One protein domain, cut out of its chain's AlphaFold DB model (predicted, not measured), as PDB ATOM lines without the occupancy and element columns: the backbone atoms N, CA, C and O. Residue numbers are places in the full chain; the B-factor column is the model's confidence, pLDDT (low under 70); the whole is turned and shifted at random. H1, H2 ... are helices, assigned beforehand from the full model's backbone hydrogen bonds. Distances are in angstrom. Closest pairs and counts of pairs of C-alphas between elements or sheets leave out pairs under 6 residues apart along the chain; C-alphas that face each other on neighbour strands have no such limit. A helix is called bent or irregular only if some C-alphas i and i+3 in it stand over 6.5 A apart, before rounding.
ATOM      1  N   ALA A 208     562.179 494.516 379.027       39.44
ATOM      2  CA  ALA A 208     562.329 495.022 377.654       39.44
ATOM      3  C   ALA A 208     561.834 496.476 377.495       39.44
ATOM      4  O   ALA A 208     562.560 497.320 376.972       39.44
ATOM      5  N   GLY A 209     560.661 496.801 378.054       43.78
ATOM      6  CA  GLY A 209     560.099 498.158 377.999       43.78
ATOM      7  C   GLY A 209     560.876 499.204 378.814       43.78
ATOM      8  O   GLY A 209     560.810 500.393 378.514       43.78
ATOM      9  N   LEU A 210     561.656 498.784 379.819       43.31
ATOM     10  CA  LEU A 210     562.489 499.691 380.616       43.31
ATOM     11  C   LEU A 210     563.806 500.040 379.897       43.31
ATOM     12  O   LEU A 210     564.335 501.136 380.057       43.31
ATOM     13  N   VAL A 211     564.330 499.115 379.084       47.34
ATOM     14  CA  VAL A 211     565.574 499.278 378.309       47.34
ATOM     15  C   VAL A 211     565.377 500.214 377.117       47.34
ATOM     16  O   VAL A 211     566.317 500.888 376.692       47.34
ATOM     17  N   GLU A 212     564.166 500.302 376.575       50.12
ATOM     18  CA  GLU A 212     563.903 501.099 375.382       50.12
ATOM     19  C   GLU A 212     564.018 502.614 375.628       50.12
ATOM     20  O   GLU A 212     564.529 503.328 374.761       50.12
ATOM     21  N   GLN A 213     563.684 503.065 376.846       46.94
ATOM     22  CA  GLN A 213     563.685 504.470 377.289       46.94
ATOM     23  C   GLN A 213     565.055 505.008 377.756       46.94
ATOM     24  O   GLN A 213     565.182 506.184 378.094       46.94
ATOM     25  N   VAL A 214     566.096 504.171 377.791       55.19
ATOM     26  CA  VAL A 214     567.436 504.539 378.280       55.19
ATOM     27  C   VAL A 214     568.335 504.973 377.114       55.19
ATOM     28  O   VAL A 214     568.270 504.397 376.032       55.19
ATOM     29  N   ALA A 215     569.211 505.967 377.307       54.38
ATOM     30  CA  ALA A 215     570.182 506.373 376.282       54.38
ATOM     31  C   ALA A 215     571.005 505.165 375.778       54.38
ATOM     32  O   ALA A 215     571.430 504.331 376.575       54.38
ATOM     33  N   THR A 216     571.264 505.067 374.467       57.59
ATOM     34  CA  THR A 216     571.862 503.882 373.809       57.59
ATOM     35  C   THR A 216     573.152 503.374 374.472       57.59
ATOM     36  O   THR A 216     573.374 502.167 374.537       57.59
ATOM     37  N   PHE A 217     573.976 504.267 375.037       52.66
ATOM     38  CA  PHE A 217     575.201 503.887 375.756       52.66
ATOM     39  C   PHE A 217     574.926 503.215 377.116       52.66
ATOM     40  O   PHE A 217     575.673 502.332 377.533       52.66
ATOM     41  N   ALA A 218     573.836 503.585 377.793       62.28
ATOM     42  CA  ALA A 218     573.418 502.997 379.059       62.28
ATOM     43  C   ALA A 218     572.613 501.694 378.862       62.28
ATOM     44  O   ALA A 218     572.627 500.844 379.753       62.28
ATOM     45  N   LYS A 219     572.017 501.458 377.676       66.75
ATOM     46  CA  LYS A 219     571.345 500.184 377.330       66.75
ATOM     47  C   LYS A 219     572.279 498.978 377.471       66.75
ATOM     48  O   LYS A 219     571.885 497.969 378.047       66.75
ATOM     49  N   ARG A 220     573.533 499.093 377.013       77.31
ATOM     50  CA  ARG A 220     574.533 498.014 377.130       77.31
ATOM     51  C   ARG A 220     574.891 497.696 378.580       77.31
ATOM     52  O   ARG A 220     574.936 496.528 378.946       77.31
ATOM     53  N   ALA A 221     575.089 498.715 379.417       73.31
ATOM     54  CA  ALA A 221     575.402 498.525 380.835       73.31
ATOM     55  C   ALA A 221     574.235 497.880 381.605       73.31
ATOM     56  O   ALA A 221     574.452 496.983 382.419       73.31
ATOM     57  N   VAL A 222     572.996 498.287 381.305       75.81
ATOM     58  CA  VAL A 222     571.780 497.698 381.887       75.81
ATOM     59  C   VAL A 222     571.607 496.241 381.450       75.81
ATOM     60  O   VAL A 222     571.399 495.375 382.296       75.81
ATOM     61  N   VAL A 223     571.759 495.937 380.155       77.19
ATOM     62  CA  VAL A 223     571.671 494.556 379.651       77.19
ATOM     63  C   VAL A 223     572.785 493.680 380.225       77.19
ATOM     64  O   VAL A 223     572.513 492.549 380.622       77.19
ATOM     65  N   PHE A 224     574.005 494.205 380.361       82.94
ATOM     66  CA  PHE A 224     575.108 493.498 381.012       82.94
ATOM     67  C   PHE A 224     574.787 493.156 382.474       82.94
ATOM     68  O   PHE A 224     574.886 491.995 382.873       82.94
ATOM     69  N   ALA A 225     574.353 494.138 383.273       77.94
ATOM     70  CA  ALA A 225     574.001 493.921 384.679       77.94
ATOM     71  C   ALA A 225     572.879 492.880 384.831       77.94
ATOM     72  O   ALA A 225     572.935 491.999 385.693       77.94
ATOM     73  N   SER A 226     571.883 492.929 383.951       78.56
ATOM     74  CA  SER A 226     570.771 491.986 383.973       78.56
ATOM     75  C   SER A 226     571.126 490.614 383.441       78.56
ATOM     76  O   SER A 226     570.581 489.639 383.946       78.56
ATOM     77  N   PHE A 227     572.081 490.501 382.520       86.31
ATOM     78  CA  PHE A 227     572.643 489.217 382.118       86.31
ATOM     79  C   PHE A 227     573.366 488.533 383.286       86.31
ATOM     80  O   PHE A 227     573.138 487.351 383.545       86.31
ATOM     81  N   VAL A 228     574.175 489.278 384.055       82.81
ATOM     82  CA  VAL A 228     574.876 488.751 385.246       82.81
ATOM     83  C   VAL A 228     573.893 488.185 386.278       82.81
ATOM     84  O   VAL A 228     574.168 487.149 386.892       82.81
ATOM     85  N   PHE A 229     572.735 488.829 386.438       82.81
ATOM     86  CA  PHE A 229     571.650 488.331 387.283       82.81
ATOM     87  C   PHE A 229     570.877 487.166 386.636       82.81
ATOM     88  O   PHE A 229     570.542 486.193 387.310       82.81
ATOM     89  N   ALA A 230     570.607 487.235 385.330       82.81
ATOM     90  CA  ALA A 230     569.836 486.235 384.593       82.81
ATOM     91  C   ALA A 230     570.537 484.872 384.524       82.81
ATOM     92  O   ALA A 230     569.859 483.852 384.589       82.81
ATOM     93  N   LYS A 231     571.874 484.844 384.462       88.88
ATOM     94  CA  LYS A 231     572.654 483.597 384.397       88.88
ATOM     95  C   LYS A 231     572.756 482.825 385.720       88.88
ATOM     96  O   LYS A 231     573.429 481.799 385.771       88.88
ATOM     97  N   GLN A 232     572.156 483.313 386.808       93.19
ATOM     98  CA  GLN A 232     572.176 482.613 388.095       93.19
ATOM     99  C   GLN A 232     571.229 481.395 388.072       93.19
ATOM    100  O   GLN A 232     570.110 481.532 387.573       93.19
ATOM    101  N   PRO A 233     571.591 480.239 388.669       94.00
ATOM    102  CA  PRO A 233     570.787 479.008 388.623       94.00
ATOM    103  C   PRO A 233     569.326 479.189 389.033       94.00
ATOM    104  O   PRO A 233     568.418 478.746 388.336       94.00
ATOM    105  N   ALA A 234     569.087 479.901 390.139       93.12
ATOM    106  CA  ALA A 234     567.737 480.170 390.628       93.12
ATOM    107  C   ALA A 234     566.910 480.984 389.621       93.12
ATOM    108  O   ALA A 234     565.708 480.758 389.480       93.12
ATOM    109  N   ARG A 235     567.549 481.910 388.892       91.44
ATOM    110  CA  ARG A 235     566.873 482.748 387.901       91.44
ATOM    111  C   ARG A 235     566.617 481.996 386.600       91.44
ATOM    112  O   ARG A 235     565.518 482.113 386.069       91.44
ATOM    113  N   ILE A 236     567.568 481.176 386.150       94.31
ATOM    114  CA  ILE A 236     567.376 480.237 385.033       94.31
ATOM    115  C   ILE A 236     566.182 479.326 385.335       94.31
ATOM    116  O   ILE A 236     565.220 479.294 384.573       94.31
ATOM    117  N   ARG A 237     566.181 478.669 386.503       96.12
ATOM    118  CA  ARG A 237     565.080 477.810 386.958       96.12
ATOM    119  C   ARG A 237     563.751 478.565 387.010       96.12
ATOM    120  O   ARG A 237     562.729 478.026 386.598       96.12
ATOM    121  N   GLN A 238     563.743 479.810 387.487       92.81
ATOM    122  CA  GLN A 238     562.535 480.636 387.509       92.81
ATOM    123  C   GLN A 238     561.988 480.918 386.102       92.81
ATOM    124  O   GLN A 238     560.776 480.875 385.923       92.81
ATOM    125  N   VAL A 239     562.851 481.205 385.123       90.69
ATOM    126  CA  VAL A 239     562.436 481.425 383.728       90.69
ATOM    127  C   VAL A 239     561.921 480.127 383.107       90.69
ATOM    128  O   VAL A 239     560.858 480.136 382.498       90.69
ATOM    129  N   LEU A 240     562.604 479.000 383.326       94.06
ATOM    130  CA  LEU A 240     562.148 477.690 382.845       94.06
ATOM    131  C   LEU A 240     560.758 477.339 383.402       94.06
ATOM    132  O   LEU A 240     559.882 476.939 382.645       94.06
ATOM    133  N   ASN A 241     560.495 477.604 384.687       94.00
ATOM    134  CA  ASN A 241     559.174 477.391 385.302       94.00
ATOM    135  C   ASN A 241     558.047 478.243 384.695       94.00
ATOM    136  O   ASN A 241     556.880 477.956 384.937       94.00
ATOM    137  N   GLN A 242     558.367 479.309 383.957       92.81
ATOM    138  CA  GLN A 242     557.351 480.113 383.273       92.81
ATOM    139  C   GLN A 242     556.943 479.504 381.936       92.81
ATOM    140  O   GLN A 242     555.851 479.801 381.465       92.81
ATOM    141  N   VAL A 243     557.812 478.699 381.321       91.69
ATOM    142  CA  VAL A 243     557.638 478.241 379.937       91.69
ATOM    143  C   VAL A 243     557.505 476.734 379.788       91.69
ATOM    144  O   VAL A 243     557.093 476.285 378.724       91.69
ATOM    145  N   TYR A 244     557.817 475.966 380.829       94.81
ATOM    146  CA  TYR A 244     557.546 474.532 380.921       94.81
ATOM    147  C   TYR A 244     556.220 474.295 381.641       94.81
ATOM    148  O   TYR A 244     555.886 474.995 382.598       94.81
ATOM    149  N   VAL A 245     555.477 473.275 381.216       92.25
ATOM    150  CA  VAL A 245     554.214 472.877 381.853       92.25
ATOM    151  C   VAL A 245     554.468 472.159 383.169       92.25
ATOM    152  O   VAL A 245     553.723 472.363 384.129       92.25
ATOM    153  N   SER A 246     555.504 471.320 383.230       89.94
ATOM    154  CA  SER A 246     555.853 470.591 384.445       89.94
ATOM    155  C   SER A 246     557.161 471.094 385.046       89.94
ATOM    156  O   SER A 246     558.221 470.903 384.459       89.94
ATOM    157  N   PRO A 247     557.141 471.637 386.272       88.81
ATOM    158  CA  PRO A 247     558.364 471.935 387.012       88.81
ATOM    159  C   PRO A 247     559.275 470.720 387.238       88.81
ATOM    160  O   PRO A 247     560.471 470.891 387.462       88.81
ATOM    161  N   ALA A 248     558.725 469.499 387.201       86.25
ATOM    162  CA  ALA A 248     559.464 468.270 387.483       86.25
ATOM    163  C   ALA A 248     560.461 467.881 386.376       86.25
ATOM    164  O   ALA A 248     561.392 467.134 386.653       86.25
ATOM    165  N   THR A 249     560.295 468.384 385.148       86.94
ATOM    166  CA  THR A 249     561.247 468.155 384.042       86.94
ATOM    167  C   THR A 249     562.441 469.115 384.095       86.94
ATOM    168  O   THR A 249     563.465 468.891 383.444       86.94
ATOM    169  N   ILE A 250     562.355 470.166 384.919       94.50
ATOM    170  CA  ILE A 250     563.437 471.120 385.154       94.50
ATOM    171  C   ILE A 250     564.349 470.559 386.247       94.50
ATOM    172  O   ILE A 250     564.174 470.839 387.434       94.50
ATOM    173  N   ASP A 251     565.349 469.781 385.870       94.31
ATOM    174  CA  ASP A 251     566.370 469.289 386.794       94.31
ATOM    175  C   ASP A 251     567.597 470.212 386.860       94.31
ATOM    176  O   ASP A 251     567.660 471.276 386.234       94.31
ATOM    177  N   ASP A 252     568.556 469.838 387.703       95.69
ATOM    178  CA  ASP A 252     569.780 470.611 387.895       95.69
ATOM    179  C   ASP A 252     570.715 470.547 386.681       95.69
ATOM    180  O   ASP A 252     571.411 471.529 386.420       95.69
ATOM    181  N   ASP A 253     570.693 469.465 385.899       96.38
ATOM    182  CA  ASP A 253     571.519 469.345 384.696       96.38
ATOM    183  C   ASP A 253     571.052 470.289 383.590       96.38
ATOM    184  O   ASP A 253     571.878 470.967 382.977       96.38
ATOM    185  N   LEU A 254     569.740 470.441 383.385       96.75
ATOM    186  CA  LEU A 254     569.190 471.435 382.462       96.75
ATOM    187  C   LEU A 254     569.621 472.846 382.870       96.75
ATOM    188  O   LEU A 254     570.150 473.598 382.048       96.75
ATOM    189  N   VAL A 255     569.463 473.196 384.149       97.50
ATOM    190  CA  VAL A 255     569.876 474.508 384.675       97.50
ATOM    191  C   VAL A 255     571.383 474.718 384.497       97.50
ATOM    192  O   VAL A 255     571.817 475.788 384.055       97.50
ATOM    193  N   ARG A 256     572.192 473.697 384.792       97.06
ATOM    194  CA  ARG A 256     573.651 473.739 384.672       97.06
ATOM    195  C   ARG A 256     574.109 473.849 383.218       97.06
ATOM    196  O   ARG A 256     575.045 474.601 382.947       97.06
ATOM    197  N   SER A 257     573.430 473.179 382.287       97.00
ATOM    198  CA  SER A 257     573.727 473.236 380.849       97.00
ATOM    199  C   SER A 257     573.576 474.641 380.255       97.00
ATOM    200  O   SER A 257     574.237 474.969 379.275       97.00
ATOM    201  N   ILE A 258     572.747 475.487 380.874       96.88
ATOM    202  CA  ILE A 258     572.573 476.903 380.524       96.88
ATOM    203  C   ILE A 258     573.600 477.763 381.274       96.88
ATOM    204  O   ILE A 258     574.215 478.667 380.707       96.88
ATOM    205  N   GLN A 259     573.806 477.481 382.562       96.19
ATOM    206  CA  GLN A 259     574.669 478.280 383.429       96.19
ATOM    207  C   GLN A 259     576.150 478.232 383.027       96.19
ATOM    208  O   GLN A 259     576.813 479.274 383.058       96.19
ATOM    209  N   LEU A 260     576.682 477.043 382.724       95.12
ATOM    210  CA  LEU A 260     578.102 476.831 382.428       95.12
ATOM    211  C   LEU A 260     578.575 477.664 381.226       95.12
ATOM    212  O   LEU A 260     579.466 478.500 381.408       95.12
ATOM    213  N   PRO A 261     577.971 477.544 380.030       94.56
ATOM    214  CA  PRO A 261     578.398 478.335 378.880       94.56
ATOM    215  C   PRO A 261     578.163 479.841 379.058       94.56
ATOM    216  O   PRO A 261     578.903 480.648 378.497       94.56
ATOM    217  N   ALA A 262     577.191 480.252 379.880       94.00
ATOM    218  CA  ALA A 262     576.941 481.661 380.198       94.00
ATOM    219  C   ALA A 262     578.040 482.318 381.068       94.00
ATOM    220  O   ALA A 262     577.971 483.521 381.347       94.00
ATOM    221  N   GLN A 263     579.048 481.560 381.522       92.75
ATOM    222  CA  GLN A 263     580.217 482.115 382.216       92.75
ATOM    223  C   GLN A 263     581.268 482.714 381.282       92.75
ATOM    224  O   GLN A 263     582.140 483.436 381.764       92.75
ATOM    225  N   ASP A 264     581.182 482.461 379.978       93.56
ATOM    226  CA  ASP A 264     582.099 483.039 379.000       93.56
ATOM    227  C   ASP A 264     582.092 484.585 379.060       93.56
ATOM    228  O   ASP A 264     581.018 485.195 379.167       93.56
ATOM    229  N   PRO A 265     583.267 485.240 378.993       92.38
ATOM    230  CA  PRO A 265     583.383 486.692 379.131       92.38
ATOM    231  C   PRO A 265     582.593 487.482 378.078       92.38
ATOM    232  O   PRO A 265     582.133 488.586 378.370       92.38
ATOM    233  N   ASN A 266     582.383 486.925 376.882       94.31
ATOM    234  CA  ASN A 266     581.642 487.580 375.806       94.31
ATOM    235  C   ASN A 266     580.133 487.304 375.854       94.31
ATOM    236  O   ASN A 266     579.381 487.938 375.110       94.31
ATOM    237  N   ALA A 267     579.663 486.397 376.717       92.69
ATOM    238  CA  ALA A 267     578.271 485.942 376.713       92.69
ATOM    239  C   ALA A 267     577.261 487.090 376.890       92.69
ATOM    240  O   ALA A 267     576.233 487.119 376.217       92.69
ATOM    241  N   ALA A 268     577.575 488.075 377.737       89.88
ATOM    242  CA  ALA A 268     576.703 489.225 377.977       89.88
ATOM    243  C   ALA A 268     576.561 490.141 376.746       89.88
ATOM    244  O   ALA A 268     575.470 490.635 376.456       89.88
ATOM    245  N   GLU A 269     577.653 490.364 376.011       90.81
ATOM    246  CA  GLU A 269     577.647 491.208 374.811       90.81
ATOM    247  C   GLU A 269     576.977 490.487 373.637       90.81
ATOM    248  O   GLU A 269     576.193 491.093 372.907       90.81
ATOM    249  N   VAL A 270     577.213 489.181 373.480       92.19
ATOM    250  CA  VAL A 270     576.476 488.365 372.506       92.19
ATOM    251  C   VAL A 270     574.981 488.391 372.808       92.19
ATOM    252  O   VAL A 270     574.187 488.655 371.907       92.19
ATOM    253  N   PHE A 271     574.588 488.202 374.072       89.56
ATOM    254  CA  PHE A 271     573.191 488.291 374.493       89.56
ATOM    255  C   PHE A 271     572.561 489.624 374.069       89.56
ATOM    256  O   PHE A 271     571.510 489.622 373.433       89.56
ATOM    257  N   TYR A 272     573.232 490.753 374.335       86.50
ATOM    258  CA  TYR A 272     572.789 492.078 373.889       86.50
ATOM    259  C   TYR A 272     572.601 492.160 372.365       86.50
ATOM    260  O   TYR A 272     571.575 492.651 371.886       86.50
ATOM    261  N   ARG A 273     573.573 491.676 371.586       88.31
ATOM    262  CA  ARG A 273     573.524 491.730 370.117       88.31
ATOM    263  C   ARG A 273     572.409 490.872 369.540       88.31
ATOM    264  O   ARG A 273     571.758 491.293 368.593       88.31
ATOM    265  N   VAL A 274     572.140 489.710 370.127       87.06
ATOM    266  CA  VAL A 274     571.075 488.826 369.645       87.06
ATOM    267  C   VAL A 274     569.684 489.390 369.943       87.06
ATOM    268  O   VAL A 274     568.843 489.403 369.048       87.06
ATOM    269  N   ILE A 275     569.425 489.892 371.156       83.69
ATOM    270  CA  ILE A 275     568.090 490.430 371.501       83.69
ATOM    271  C   ILE A 275     567.760 491.723 370.733       83.69
ATOM    272  O   ILE A 275     566.591 492.076 370.551       83.69
ATOM    273  N   THR A 276     568.790 492.439 370.276       82.38
ATOM    274  CA  THR A 276     568.642 493.642 369.445       82.38
ATOM    275  C   THR A 276     568.632 493.338 367.949       82.38
ATOM    276  O   THR A 276     568.108 494.145 367.184       82.38
ATOM    277  N   ALA A 277     569.130 492.173 367.531       81.75
ATOM    278  CA  ALA A 277     569.085 491.743 366.144       81.75
ATOM    279  C   ALA A 277     567.651 491.489 365.668       81.75
ATOM    280  O   ALA A 277     566.734 491.200 366.447       81.75
TER     281      ALA A 277
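Overview. This is residues 208 to 277 of the 710 residues of the protein "Haloalkane dehalogenase" of Micractinium conductrix (UniProt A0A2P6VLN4). An elongated, all-helix piece in two small groups: at one end H2 runs nearly along the longest axis with H5 crossing it and the short H1 beside its first part, and at the other end H3 and H4 meet at close to a right angle, with the loop of residues 244 to 251 swinging round between them. The two groups are joined by the tight turn of residues 231 and 232 and by the loop of residues 260 to 266, with little helix-to-helix contact between them. The printed part has 70 residues with five named helices, in the order H1, H2, H3, H4, H5, and no named strand. It is only just loose, close to compact, with a radius of gyration of the C-alphas of 13.6 A, and the C-alphas span 41 by 25 by 20 A.

Along the chain. The printed part begins with H1, residues 208 to 212, whose first C-alpha, 208, is at (562.329, 495.022, 377.654). H2, residues 216 to 230, is the longest helix by residues and measures 20.8 A from first to last C-alpha. It begins at C-alpha 216 at (571.862, 503.882, 373.809) and ends at C-alpha 230 at (569.836, 486.235, 384.593). H2 is neither bent nor irregular, but only just: C-alphas 217 and 220 are 6.1 A apart. H3, residues 233 to 243, measures 15.8 A from first to last C-alpha. H4, residues 252 to 259, measures 10.1 A. H5, residues 267 to 276, measures 14.3 A and ends at C-alpha 276 at (568.642, 493.642, 369.445).

Arrangement. H1 touches H2, with 4 pairs of C-alphas within 8 A, and H2 does so with residues 219 to 223 alone. The closest C-alphas of the two are those of Val 211 and Lys 219, 5.9 A apart. H2 also touches H5, with 10 pairs of C-alphas within 8 A; the closest are those of Phe 224 and Ala 268, at 5.5 A. Their lines stand at a steep tilt of 59 degrees, and they run opposite ways. H2 and H3 are close but not clearly touching, with 2 pairs of C-alphas within 8 A. Their closest C-alphas are those of Ala 230 and Ile 236, at 6.5 A, and their lines are about perpendicular, at 84 degrees. H3 touches H4, with 7 pairs of C-alphas within 8 A; the closest are those of Pro 233 and Val 255, at 6.1 A. These two are about perpendicular, at 78 degrees. H2 and H4 are apart, H3 and H5 are apart, and so are H4 and H5, although they follow each other in the chain. H1 is apart from H3, H4 and H5. In H1, H4 and H5 every O i to N i+4 pair is within hydrogen-bond range; in H2 it is 9 of 11 and in H3 6 of 7.

Size, cuts and confidence. The two C-alphas farthest apart are those of Ala 215, between H1 and H2, and Ala 248, between H3 and H4, at 41.1 A. The first and last printed C-alphas, of Ala 208 and Ala 277, are 13.7 A apart. The links from H1 to H2 and from H2 to H3 are tight, those from H3 to H4 and from H4 to H5 are short, and no link is long. The printed part has no cut. The mean pLDDT of the printed part is 83.2, and residues 208 to 219 are under 70; H1 has a mean of 45, while H4 has a mean of 97.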